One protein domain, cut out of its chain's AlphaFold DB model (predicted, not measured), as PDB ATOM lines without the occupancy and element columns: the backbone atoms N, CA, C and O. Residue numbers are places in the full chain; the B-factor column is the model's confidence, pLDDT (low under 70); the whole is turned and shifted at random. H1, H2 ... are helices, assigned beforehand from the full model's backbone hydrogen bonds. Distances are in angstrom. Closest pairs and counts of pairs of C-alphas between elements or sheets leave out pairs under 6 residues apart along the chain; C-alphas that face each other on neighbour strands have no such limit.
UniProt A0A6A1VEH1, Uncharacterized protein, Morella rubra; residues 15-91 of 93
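What this domain is: This is residues 15 to 91 of the 93 residues of an uncharacterized protein of Morella rubra (UniProt A0A6A1VEH1). The model has little regular structure: one long helix, H1, with the shorter H2 folded back near its end, and from there a free strand-less arm, residues 51 to 91, sweeping away in a wide open arc that includes short H3. The printed part has 77 residues, with three named helices in the order H1, H2, H3 and no named strand; it is all helix by class, though these hold only 29 residues. It is extended, with a radius of gyration of the C-alphas of 20.0 A and spans of 43 by 42 by 39 A.

Where its parts are: Find C-alpha 24 at (-93.384, -21.507, -3.732); from there H1 runs 24.5 A to residue 40. H2 is residues 43 to 50, 10.5 A long, and H3 is residues 57 to 60, ending at C-alpha 60 at (-105.957, -27.478, -31.045).

How they stand to each other: Look at Val 37 and Ala 46, the closest C-alphas of H1 and H2, 6.2 A apart: these helices are close but not clearly touching, at a shallow tilt of 24 degrees, opposite ways. H3 is apart from both. Every O i to N i+4 pair is within hydrogen-bond range in H1 and H2; H3 is too short for one.

The domain as a whole: The C-alphas of Glu 16 and Gly 79, the two farthest apart, are 49.1 A apart. The printed part has no cut, and neither link between helices is long. Residues 58 to 91 have pLDDT under 70.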
ATOM      1  N   ILE A  15    -111.062 -29.314  -7.349       77.19
ATOM      2  CA  ILE A  15    -109.721 -29.329  -6.747       77.19
ATOM      3  C   ILE A  15    -109.021 -30.702  -6.781       77.19
ATOM      4  O   ILE A  15    -107.797 -30.761  -6.730       77.19
ATOM      5  N   GLU A  16    -109.763 -31.811  -6.860       78.12
ATOM      6  CA  GLU A  16    -109.185 -33.164  -6.942       78.12
ATOM      7  C   GLU A  16    -108.824 -33.567  -8.378       78.12
ATOM      8  O   GLU A  16    -108.000 -34.457  -8.584       78.12
ATOM      9  N   SER A  17    -109.448 -32.926  -9.370       77.75
ATOM     10  CA  SER A  17    -109.241 -33.191 -10.800       77.75
ATOM     11  C   SER A  17    -108.306 -32.195 -11.483       77.75
ATOM     12  O   SER A  17    -107.824 -32.466 -12.580       77.75
ATOM     13  N   GLU A  18    -108.071 -31.039 -10.866       81.12
ATOM     14  CA  GLU A  18    -107.219 -29.995 -11.424       81.12
ATOM     15  C   GLU A  18    -105.728 -30.316 -11.223       81.12
ATOM     16  O   GLU A  18    -105.327 -30.861 -10.187       81.12
ATOM     17  N   PRO A  19    -104.867 -29.968 -12.195       75.94
ATOM     18  CA  PRO A  19    -103.430 -30.076 -12.012       75.94
ATOM     19  C   PRO A  19    -103.001 -29.156 -10.866       75.94
ATOM     20  O   PRO A  19    -103.279 -27.956 -10.872       75.94
ATOM     21  N   ARG A  20    -102.307 -29.716  -9.869       81.38
ATOM     22  CA  ARG A  20    -101.784 -28.915  -8.759       81.38
ATOM     23  C   ARG A  20    -100.794 -27.879  -9.279       81.38
ATOM     24  O   ARG A  20     -99.888 -28.199 -10.049       81.38
ATOM     25  N   THR A  21    -100.943 -26.653  -8.796       85.31
ATOM     26  CA  THR A  21     -99.947 -25.601  -8.971       85.31
ATOM     27  C   THR A  21     -98.661 -25.955  -8.219       85.31
ATOM     28  O   THR A  21     -98.668 -26.709  -7.243       85.31
ATOM     29  N   LEU A  22     -97.538 -25.425  -8.701       91.44
ATOM     30  CA  LEU A  22     -96.238 -25.587  -8.054       91.44
ATOM     31  C   LEU A  22     -96.229 -24.904  -6.676       91.44
ATOM     32  O   LEU A  22     -96.842 -23.849  -6.496       91.44
ATOM     33  N   SER A  23     -95.503 -25.476  -5.711       94.94
ATOM     34  CA  SER A  23     -95.220 -24.805  -4.438       94.94
ATOM     35  C   SER A  23     -94.316 -23.584  -4.643       94.94
ATOM     36  O   SER A  23     -93.669 -23.439  -5.681       94.94
ATOM     37  N   ILE A  24     -94.221 -22.710  -3.637       95.62
ATOM     38  CA  ILE A  24     -93.384 -21.507  -3.732       95.62
ATOM     39  C   ILE A  24     -91.909 -21.835  -4.015       95.62
ATOM     40  O   ILE A  24     -91.301 -21.202  -4.878       95.62
ATOM     41  N   ASP A  25     -91.360 -22.867  -3.375       97.38
ATOM     42  CA  ASP A  25     -89.971 -23.293  -3.580       97.38
ATOM     43  C   ASP A  25     -89.763 -23.847  -4.994       97.38
ATOM     44  O   ASP A  25     -88.759 -23.566  -5.646       97.38
ATOM     45  N   GLN A  26     -90.748 -24.587  -5.511       96.50
ATOM     46  CA  GLN A  26     -90.718 -25.103  -6.879       96.50
ATOM     47  C   GLN A  26     -90.787 -23.974  -7.911       96.50
ATOM     48  O   GLN A  26     -90.105 -24.044  -8.930       96.50
ATOM     49  N   ILE A  27     -91.574 -22.927  -7.646       96.44
ATOM     50  CA  ILE A  27     -91.641 -21.735  -8.500       96.44
ATOM     51  C   ILE A  27     -90.287 -21.019  -8.517       96.44
ATOM     52  O   ILE A  27     -89.795 -20.674  -9.592       96.44
ATOM     53  N   GLN A  28     -89.671 -20.810  -7.351       97.88
ATOM     54  CA  GLN A  28     -88.360 -20.160  -7.255       97.88
ATOM     55  C   GLN A  28     -87.287 -20.966  -7.989       97.88
ATOM     56  O   GLN A  28     -86.581 -20.420  -8.837       97.88
ATOM     57  N   TYR A  29     -87.241 -22.277  -7.757       98.00
ATOM     58  CA  TYR A  29     -86.316 -23.167  -8.450       98.00
ATOM     59  C   TYR A  29     -86.529 -23.159  -9.972       98.00
ATOM     60  O   TYR A  29     -85.579 -23.011 -10.740       98.00
ATOM     61  N   ALA A  30     -87.779 -23.271 -10.434       96.69
ATOM     62  CA  ALA A  30     -88.098 -23.227 -11.859       96.69
ATOM     63  C   ALA A  30     -87.680 -21.893 -12.494       96.69
ATOM     64  O   ALA A  30     -87.161 -21.875 -13.611       96.69
ATOM     65  N   ARG A  31     -87.848 -20.782 -11.768       97.81
ATOM     66  CA  ARG A  31     -87.409 -19.452 -12.199       97.81
ATOM     67  C   ARG A  31     -85.893 -19.385 -12.363       97.81
ATOM     68  O   ARG A  31     -85.420 -18.884 -13.379       97.81
ATOM     69  N   GLU A  32     -85.132 -19.878 -11.392       98.38
ATOM     70  CA  GLU A  32     -83.666 -19.907 -11.463       98.38
ATOM     71  C   GLU A  32     -83.174 -20.777 -12.623       98.38
ATOM     72  O   GLU A  32     -82.313 -20.354 -13.398       98.38
ATOM     73  N   ALA A  33     -83.779 -21.950 -12.809       97.94
ATOM     74  CA  ALA A  33     -83.474 -22.832 -13.929       97.94
ATOM     75  C   ALA A  33     -83.792 -22.176 -15.284       97.94
ATOM     76  O   ALA A  33     -82.989 -22.255 -16.216       97.94
ATOM     77  N   ALA A  34     -84.925 -21.476 -15.393       98.12
ATOM     78  CA  ALA A  34     -85.287 -20.741 -16.602       98.12
ATOM     79  C   ALA A  34     -84.283 -19.617 -16.903       98.12
ATOM     80  O   ALA A  34     -83.830 -19.485 -18.040       98.12
ATOM     81  N   MET A  35     -83.872 -18.857 -15.883       98.31
ATOM     82  CA  MET A  35     -82.837 -17.825 -16.016       98.31
ATOM     83  C   MET A  35     -81.501 -18.413 -16.475       98.31
ATOM     84  O   MET A  35     -80.844 -17.840 -17.342       98.31
ATOM     85  N   TYR A  36     -81.105 -19.570 -15.942       98.38
ATOM     86  CA  TYR A  36     -79.887 -20.252 -16.371       98.38
ATOM     87  C   TYR A  36     -79.929 -20.607 -17.863       98.38
ATOM     88  O   TYR A  36     -78.963 -20.343 -18.580       98.38
ATOM     89  N   VAL A  37     -81.048 -21.150 -18.357       98.25
ATOM     90  CA  VAL A  37     -81.216 -21.465 -19.785       98.25
ATOM     91  C   VAL A  37     -81.113 -20.201 -20.638       98.25
ATOM     92  O   VAL A  37     -80.329 -20.181 -21.582       98.25
ATOM     93  N   MET A  38     -81.833 -19.138 -20.272       96.94
ATOM     94  CA  MET A  38     -81.834 -17.870 -21.015       96.94
ATOM     95  C   MET A  38     -80.454 -17.208 -21.083       96.94
ATOM     96  O   MET A  38     -80.121 -16.589 -22.087       96.94
ATOM     97  N   ASN A  39     -79.643 -17.350 -20.033       97.81
ATOM     98  CA  ASN A  39     -78.327 -16.714 -19.957       97.81
ATOM     99  C   ASN A  39     -77.201 -17.538 -20.597       97.81
ATOM    100  O   ASN A  39     -76.137 -16.990 -20.878       97.81
ATOM    101  N   THR A  40     -77.386 -18.851 -20.779       98.12
ATOM    102  CA  THR A  40     -76.306 -19.761 -21.213       98.12
ATOM    103  C   THR A  40     -76.527 -20.399 -22.577       98.12
ATOM    104  O   THR A  40     -75.582 -20.942 -23.149       98.12
ATOM    105  N   ARG A  41     -77.756 -20.375 -23.100       98.00
ATOM    106  CA  ARG A  41     -78.131 -21.029 -24.359       98.00
ATOM    107  C   ARG A  41     -78.450 -20.004 -25.433       98.00
ATOM    108  O   ARG A  41     -78.798 -18.865 -25.135       98.00
ATOM    109  N   THR A  42     -78.342 -20.423 -26.692       98.38
ATOM    110  CA  THR A  42     -78.832 -19.597 -27.800       98.38
ATOM    111  C   THR A  42     -80.357 -19.541 -27.775       98.38
ATOM    112  O   THR A  42     -81.020 -20.374 -27.144       98.38
ATOM    113  N   ILE A  43     -80.925 -18.570 -28.486       97.44
ATOM    114  CA  ILE A  43     -82.376 -18.376 -28.554       97.44
ATOM    115  C   ILE A  43     -83.064 -19.629 -29.112       97.44
ATOM    116  O   ILE A  43     -84.086 -20.059 -28.583       97.44
ATOM    117  N   GLU A  44     -82.491 -20.265 -30.132       97.62
ATOM    118  CA  GLU A  44     -83.043 -21.459 -30.781       97.62
ATOM    119  C   GLU A  44     -83.059 -22.660 -29.830       97.62
ATOM    120  O   GLU A  44     -84.013 -23.441 -29.797       97.62
ATOM    121  N   GLU A  45     -82.001 -22.815 -29.031       97.31
ATOM    122  CA  GLU A  45     -81.924 -23.869 -28.026       97.31
ATOM    123  C   GLU A  45     -82.892 -23.632 -26.871       97.31
ATOM    124  O   GLU A  45     -83.592 -24.562 -26.465       97.31
ATOM    125  N   ALA A  46     -82.967 -22.397 -26.373       98.00
ATOM    126  CA  ALA A  46     -83.916 -22.010 -25.340       98.00
ATOM    127  C   ALA A  46     -85.359 -22.244 -25.809       98.00
ATOM    128  O   ALA A  46     -86.139 -22.880 -25.100       98.00
ATOM    129  N   MET A  47     -85.690 -21.833 -27.038       97.06
ATOM    130  CA  MET A  47     -87.000 -22.060 -27.649       97.06
ATOM    131  C   MET A  47     -87.353 -23.548 -27.654       97.06
ATOM    132  O   MET A  47     -88.421 -23.938 -27.182       97.06
ATOM    133  N   ARG A  48     -86.432 -24.401 -28.112       96.88
ATOM    134  CA  ARG A  48     -86.625 -25.857 -28.138       96.88
ATOM    135  C   ARG A  48     -86.841 -26.443 -26.741       96.88
ATOM    136  O   ARG A  48     -87.623 -27.377 -26.603       96.88
ATOM    137  N   ILE A  49     -86.151 -25.932 -25.721       97.25
ATOM    138  CA  ILE A  49     -86.316 -26.377 -24.331       97.25
ATOM    139  C   ILE A  49     -87.709 -26.007 -23.811       97.25
ATOM    140  O   ILE A  49     -88.422 -26.885 -23.330       97.25
ATOM    141  N   PHE A  50     -88.113 -24.741 -23.934       96.38
ATOM    142  CA  PHE A  50     -89.370 -24.246 -23.360       96.38
ATOM    143  C   PHE A  50     -90.622 -24.728 -24.096       96.38
ATOM    144  O   PHE A  50     -91.687 -24.814 -23.494       96.38
ATOM    145  N   THR A  51     -90.501 -25.069 -25.377       95.62
ATOM    146  CA  THR A  51     -91.624 -25.556 -26.196       95.62
ATOM    147  C   THR A  51     -91.685 -27.079 -26.311       95.62
ATOM    148  O   THR A  51     -92.567 -27.621 -26.977       95.62
ATOM    149  N   LYS A  52     -90.771 -27.804 -25.654       95.38
ATOM    150  CA  LYS A  52     -90.727 -29.266 -25.719       95.38
ATOM    151  C   LYS A  52     -92.022 -29.875 -25.170       95.38
ATOM    152  O   LYS A  52     -92.307 -29.763 -23.984       95.38
ATOM    153  N   GLY A  53     -92.749 -30.593 -26.025       92.19
ATOM    154  CA  GLY A  53     -93.991 -31.279 -25.653       92.19
ATOM    155  C   GLY A  53     -95.229 -30.381 -25.625       92.19
ATOM    156  O   GLY A  53     -96.286 -30.850 -25.219       92.19
ATOM    157  N   LEU A  54     -95.115 -29.121 -26.055       90.56
ATOM    158  CA  LEU A  54     -96.265 -28.249 -26.275       90.56
ATOM    159  C   LEU A  54     -96.790 -28.425 -27.703       90.56
ATOM    160  O   LEU A  54     -96.010 -28.543 -28.650       90.56
ATOM    161  N   GLU A  55     -98.110 -28.391 -27.860       87.56
ATOM    162  CA  GLU A  55     -98.749 -28.341 -29.172       87.56
ATOM    163  C   GLU A  55     -99.092 -26.890 -29.540       87.56
ATOM    164  O   GLU A  55     -99.650 -26.156 -28.718       87.56
ATOM    165  N   PRO A  56     -98.784 -26.443 -30.770       84.94
ATOM    166  CA  PRO A  56     -99.222 -25.140 -31.250       84.94
ATOM    167  C   PRO A  56    -100.749 -25.017 -31.218       84.94
ATOM    168  O   PRO A  56    -101.463 -25.913 -31.668       84.94
ATOM    169  N   VAL A  57    -101.254 -23.865 -30.778       77.88
ATOM    170  CA  VAL A  57    -102.701 -23.595 -30.650       77.88
ATOM    171  C   VAL A  57    -103.453 -23.762 -31.982       77.88
ATOM    172  O   VAL A  57    -104.610 -24.178 -31.993       77.88
ATOM    173  N   VAL A  58    -102.785 -23.544 -33.121       69.81
ATOM    174  CA  VAL A  58    -103.351 -23.794 -34.462       69.81
ATOM    175  C   VAL A  58    -103.769 -25.254 -34.696       69.81
ATOM    176  O   VAL A  58    -104.680 -25.498 -35.484       69.81
ATOM    177  N   ASN A  59    -103.168 -26.220 -33.994       58.03
ATOM    178  CA  ASN A  59    -103.562 -27.628 -34.078       58.03
ATOM    179  C   ASN A  59    -104.741 -27.958 -33.148       58.03
ATOM    180  O   ASN A  59    -105.587 -28.769 -33.516       58.03
ATOM    181  N   ALA A  60    -104.861 -27.279 -32.001       55.91
ATOM    182  CA  ALA A  60    -105.957 -27.478 -31.045       55.91
ATOM    183  C   ALA A  60    -107.324 -27.020 -31.594       55.91
ATOM    184  O   ALA A  60    -108.363 -27.579 -31.245       55.91
ATOM    185  N   ALA A  61    -107.336 -26.038 -32.502       55.47
ATOM    186  CA  ALA A  61    -108.557 -25.567 -33.158       55.47
ATOM    187  C   ALA A  61    -109.188 -26.607 -34.106       55.47
ATOM    188  O   ALA A  61    -110.375 -26.510 -34.413       55.47
ATOM    189  N   ARG A  62    -108.423 -27.606 -34.573       55.41
ATOM    190  CA  ARG A  62    -108.952 -28.651 -35.464       55.41
ATOM    191  C   ARG A  62    -109.772 -29.713 -34.736       55.41
ATOM    192  O   ARG A  62    -110.594 -30.353 -35.384       55.41
ATOM    193  N   ASP A  63    -109.581 -29.865 -33.426       56.94
ATOM    194  CA  ASP A  63    -110.266 -30.881 -32.613       56.94
ATOM    195  C   ASP A  63    -111.459 -30.311 -31.818       56.94
ATOM    196  O   ASP A  63    -112.321 -31.045 -31.344       56.94
ATOM    197  N   ASN A  64    -111.573 -28.980 -31.726       51.75
ATOM    198  CA  ASN A  64    -112.634 -28.315 -30.972       51.75
ATOM    199  C   ASN A  64    -113.663 -27.654 -31.901       51.75
ATOM    200  O   ASN A  64    -113.686 -26.440 -32.124       51.75
ATOM    201  N   GLY A  65    -114.565 -28.473 -32.444       56.84
ATOM    202  CA  GLY A  65    -115.788 -27.987 -33.073       56.84
ATOM    203  C   GLY A  65    -116.659 -27.250 -32.049       56.84
ATOM    204  O   GLY A  65    -117.429 -27.892 -31.345       56.84
ATOM    205  N   ARG A  66    -116.561 -25.909 -32.037       52.66
ATOM    206  CA  ARG A  66    -117.290 -24.898 -31.226       52.66
ATOM    207  C   ARG A  66    -116.475 -24.263 -30.095       52.66
ATOM    208  O   ARG A  66    -116.739 -24.485 -28.923       52.66
ATOM    209  N   SER A  67    -115.587 -23.345 -30.459       53.66
ATOM    210  CA  SER A  67    -115.638 -21.960 -29.967       53.66
ATOM    211  C   SER A  67    -114.644 -21.145 -30.792       53.66
ATOM    212  O   SER A  67    -113.462 -21.070 -30.469       53.66
ATOM    213  N   MET A  68    -115.102 -20.614 -31.927       50.38
ATOM    214  CA  MET A  68    -114.325 -19.622 -32.664       50.38
ATOM    215  C   MET A  68    -114.409 -18.318 -31.875       50.38
ATOM    216  O   MET A  68    -115.452 -17.670 -31.876       50.38
ATOM    217  N   ILE A  69    -113.327 -17.952 -31.183       52.72
ATOM    218  CA  ILE A  69    -113.034 -16.531 -31.039       52.72
ATOM    219  C   ILE A  69    -112.471 -16.093 -32.387       52.72
ATOM    220  O   ILE A  69    -111.393 -16.513 -32.803       52.72
ATOM    221  N   ASP A  70    -113.267 -15.337 -33.127       47.06
ATOM    222  CA  ASP A  70    -112.813 -14.682 -34.341       47.06
ATOM    223  C   ASP A  70    -111.815 -13.600 -33.917       47.06
ATOM    224  O   ASP A  70    -112.185 -12.599 -33.313       47.06
ATOM    225  N   THR A  71    -110.522 -13.867 -34.097       54.16
ATOM    226  CA  THR A  71    -109.466 -12.855 -33.952       54.16
ATOM    227  C   THR A  71    -108.858 -12.616 -35.325       54.16
ATOM    228  O   THR A  71    -107.663 -12.795 -35.540       54.16
ATOM    229  N   ALA A  72    -109.714 -12.279 -36.286       52.50
ATOM    230  CA  ALA A  72    -109.310 -11.635 -37.519       52.50
ATOM    231  C   ALA A  72    -109.388 -10.118 -37.323       52.50
ATOM    232  O   ALA A  72    -110.343  -9.488 -37.753       52.50
ATOM    233  N   GLU A  73    -108.379  -9.530 -36.685       46.25
ATOM    234  CA  GLU A  73    -108.085  -8.116 -36.925       46.25
ATOM    235  C   GLU A  73    -106.667  -8.043 -37.497       46.25
ATOM    236  O   GLU A  73    -105.661  -8.144 -36.790       46.25
ATOM    237  N   GLU A  74    -106.612  -7.961 -38.831       42.19
ATOM    238  CA  GLU A  74    -105.477  -7.408 -39.559       42.19
ATOM    239  C   GLU A  74    -105.072  -6.089 -38.899       42.19
ATOM    240  O   GLU A  74    -105.910  -5.259 -38.554       42.19
ATOM    241  N   VAL A  75    -103.768  -5.893 -38.716       48.81
ATOM    242  CA  VAL A  75    -103.214  -4.642 -38.204       48.81
ATOM    243  C   VAL A  75    -103.384  -3.567 -39.283       48.81
ATOM    244  O   VAL A  75    -102.460  -3.286 -40.043       48.81
ATOM    245  N   GLU A  76    -104.571  -2.970 -39.365       37.97
ATOM    246  CA  GLU A  76    -104.819  -1.754 -40.130       37.97
ATOM    247  C   GLU A  76    -104.673  -0.555 -39.183       37.97
ATOM    248  O   GLU A  76    -105.478  -0.315 -38.284       37.97
ATOM    249  N   TYR A  77    -103.580   0.191 -39.351       51.25
ATOM    250  CA  TYR A  77    -103.339   1.453 -38.656       51.25
ATOM    251  C   TYR A  77    -104.356   2.505 -39.124       51.25
ATOM    252  O   TYR A  77    -104.061   3.329 -39.987       51.25
ATOM    253  N   ALA A  78    -105.546   2.504 -38.528       49.00
ATOM    254  CA  ALA A  78    -106.566   3.525 -38.730       49.00
ATOM    255  C   ALA A  78    -106.998   4.136 -37.382       49.00
ATOM    256  O   ALA A  78    -107.989   3.746 -36.781       49.00
ATOM    257  N   GLY A  79    -106.220   5.112 -36.901       50.25
ATOM    258  CA  GLY A  79    -106.684   6.240 -36.074       50.25
ATOM    259  C   GLY A  79    -107.641   5.983 -34.897       50.25
ATOM    260  O   GLY A  79    -108.626   6.708 -34.776       50.25
ATOM    261  N   VAL A  80    -107.352   5.036 -33.999       48.31
ATOM    262  CA  VAL A  80    -108.131   4.849 -32.756       48.31
ATOM    263  C   VAL A  80    -107.472   5.621 -31.598       48.31
ATOM    264  O   VAL A  80    -106.272   5.444 -31.375       48.31
ATOM    265  N   PRO A  81    -108.192   6.479 -30.844       48.66
ATOM    266  CA  PRO A  81    -107.629   7.150 -29.675       48.66
ATOM    267  C   PRO A  81    -107.221   6.122 -28.618       48.66
ATOM    268  O   PRO A  81    -108.029   5.284 -28.215       48.66
ATOM    269  N   VAL A  82    -105.971   6.202 -28.161       59.81
ATOM    270  CA  VAL A  82    -105.461   5.432 -27.020       59.81
ATOM    271  C   VAL A  82    -106.360   5.730 -25.812       59.81
ATOM    272  O   VAL A  82    -106.481   6.900 -25.451       59.81
ATOM    273  N   PRO A  83    -107.022   4.738 -25.190       58.50
ATOM    274  CA  PRO A  83    -107.756   4.997 -23.963       58.50
ATOM    275  C   PRO A  83    -106.749   5.333 -22.862       58.50
ATOM    276  O   PRO A  83    -105.841   4.544 -22.589       58.50
ATOM    277  N   ASP A  84    -106.908   6.510 -22.256       65.19
ATOM    278  CA  ASP A  84    -106.081   6.968 -21.143       65.19
ATOM    279  C   ASP A  84    -105.996   5.902 -20.033       65.19
ATOM    280  O   ASP A  84    -106.974   5.178 -19.783       65.19
ATOM    281  N   PRO A  85    -104.842   5.788 -19.347       66.62
ATOM    282  CA  PRO A  85    -104.676   4.847 -18.251       66.62
ATOM    283  C   PRO A  85    -105.728   5.137 -17.178       66.62
ATOM    284  O   PRO A  85    -105.765   6.217 -16.591       66.62
ATOM    285  N   ARG A  86    -106.618   4.169 -16.941       63.56
ATOM    286  CA  ARG A  86    -107.684   4.299 -15.944       63.56
ATOM    287  C   ARG A  86    -107.057   4.449 -14.560       63.56
ATOM    288  O   ARG A  86    -106.281   3.593 -14.140       63.56
ATOM    289  N   ASP A  87    -107.415   5.529 -13.872       65.06
ATOM    290  CA  ASP A  87    -106.989   5.805 -12.503       65.06
ATOM    291  C   ASP A  87    -107.487   4.698 -11.561       65.06
ATOM    292  O   ASP A  87    -108.689   4.514 -11.344       65.06
ATOM    293  N   VAL A  88    -106.538   3.930 -11.022       68.00
ATOM    294  CA  VAL A  88    -106.778   2.786 -10.128       68.00
ATOM    295  C   VAL A  88    -107.427   3.243  -8.813       68.00
ATOM    296  O   VAL A  88    -108.069   2.443  -8.136       68.00
ATOM    297  N   ALA A  89    -107.338   4.536  -8.474       64.69
ATOM    298  CA  ALA A  89    -107.928   5.105  -7.265       64.69
ATOM    299  C   ALA A  89    -109.470   5.087  -7.243       64.69
ATOM    300  O   ALA A  89    -110.059   5.225  -6.173       64.69
ATOM    301  N   SER A  90    -110.134   4.898  -8.390       68.44
ATOM    302  CA  SER A  90    -111.603   4.850  -8.482       68.44
ATOM    303  C   SER A  90    -112.179   3.428  -8.567       68.44
ATOM    304  O   SER A  90    -113.390   3.274  -8.762       68.44
ATOM    305  N   ALA A  91    -111.359   2.379  -8.467       65.88
ATOM    306  CA  ALA A  91    -111.871   1.013  -8.511       65.88
ATOM    307  C   ALA A  91    -112.584   0.653  -7.186       65.88
ATOM    308  O   ALA A  91    -112.020   0.896  -6.118       65.88
TER     309      ALA A  91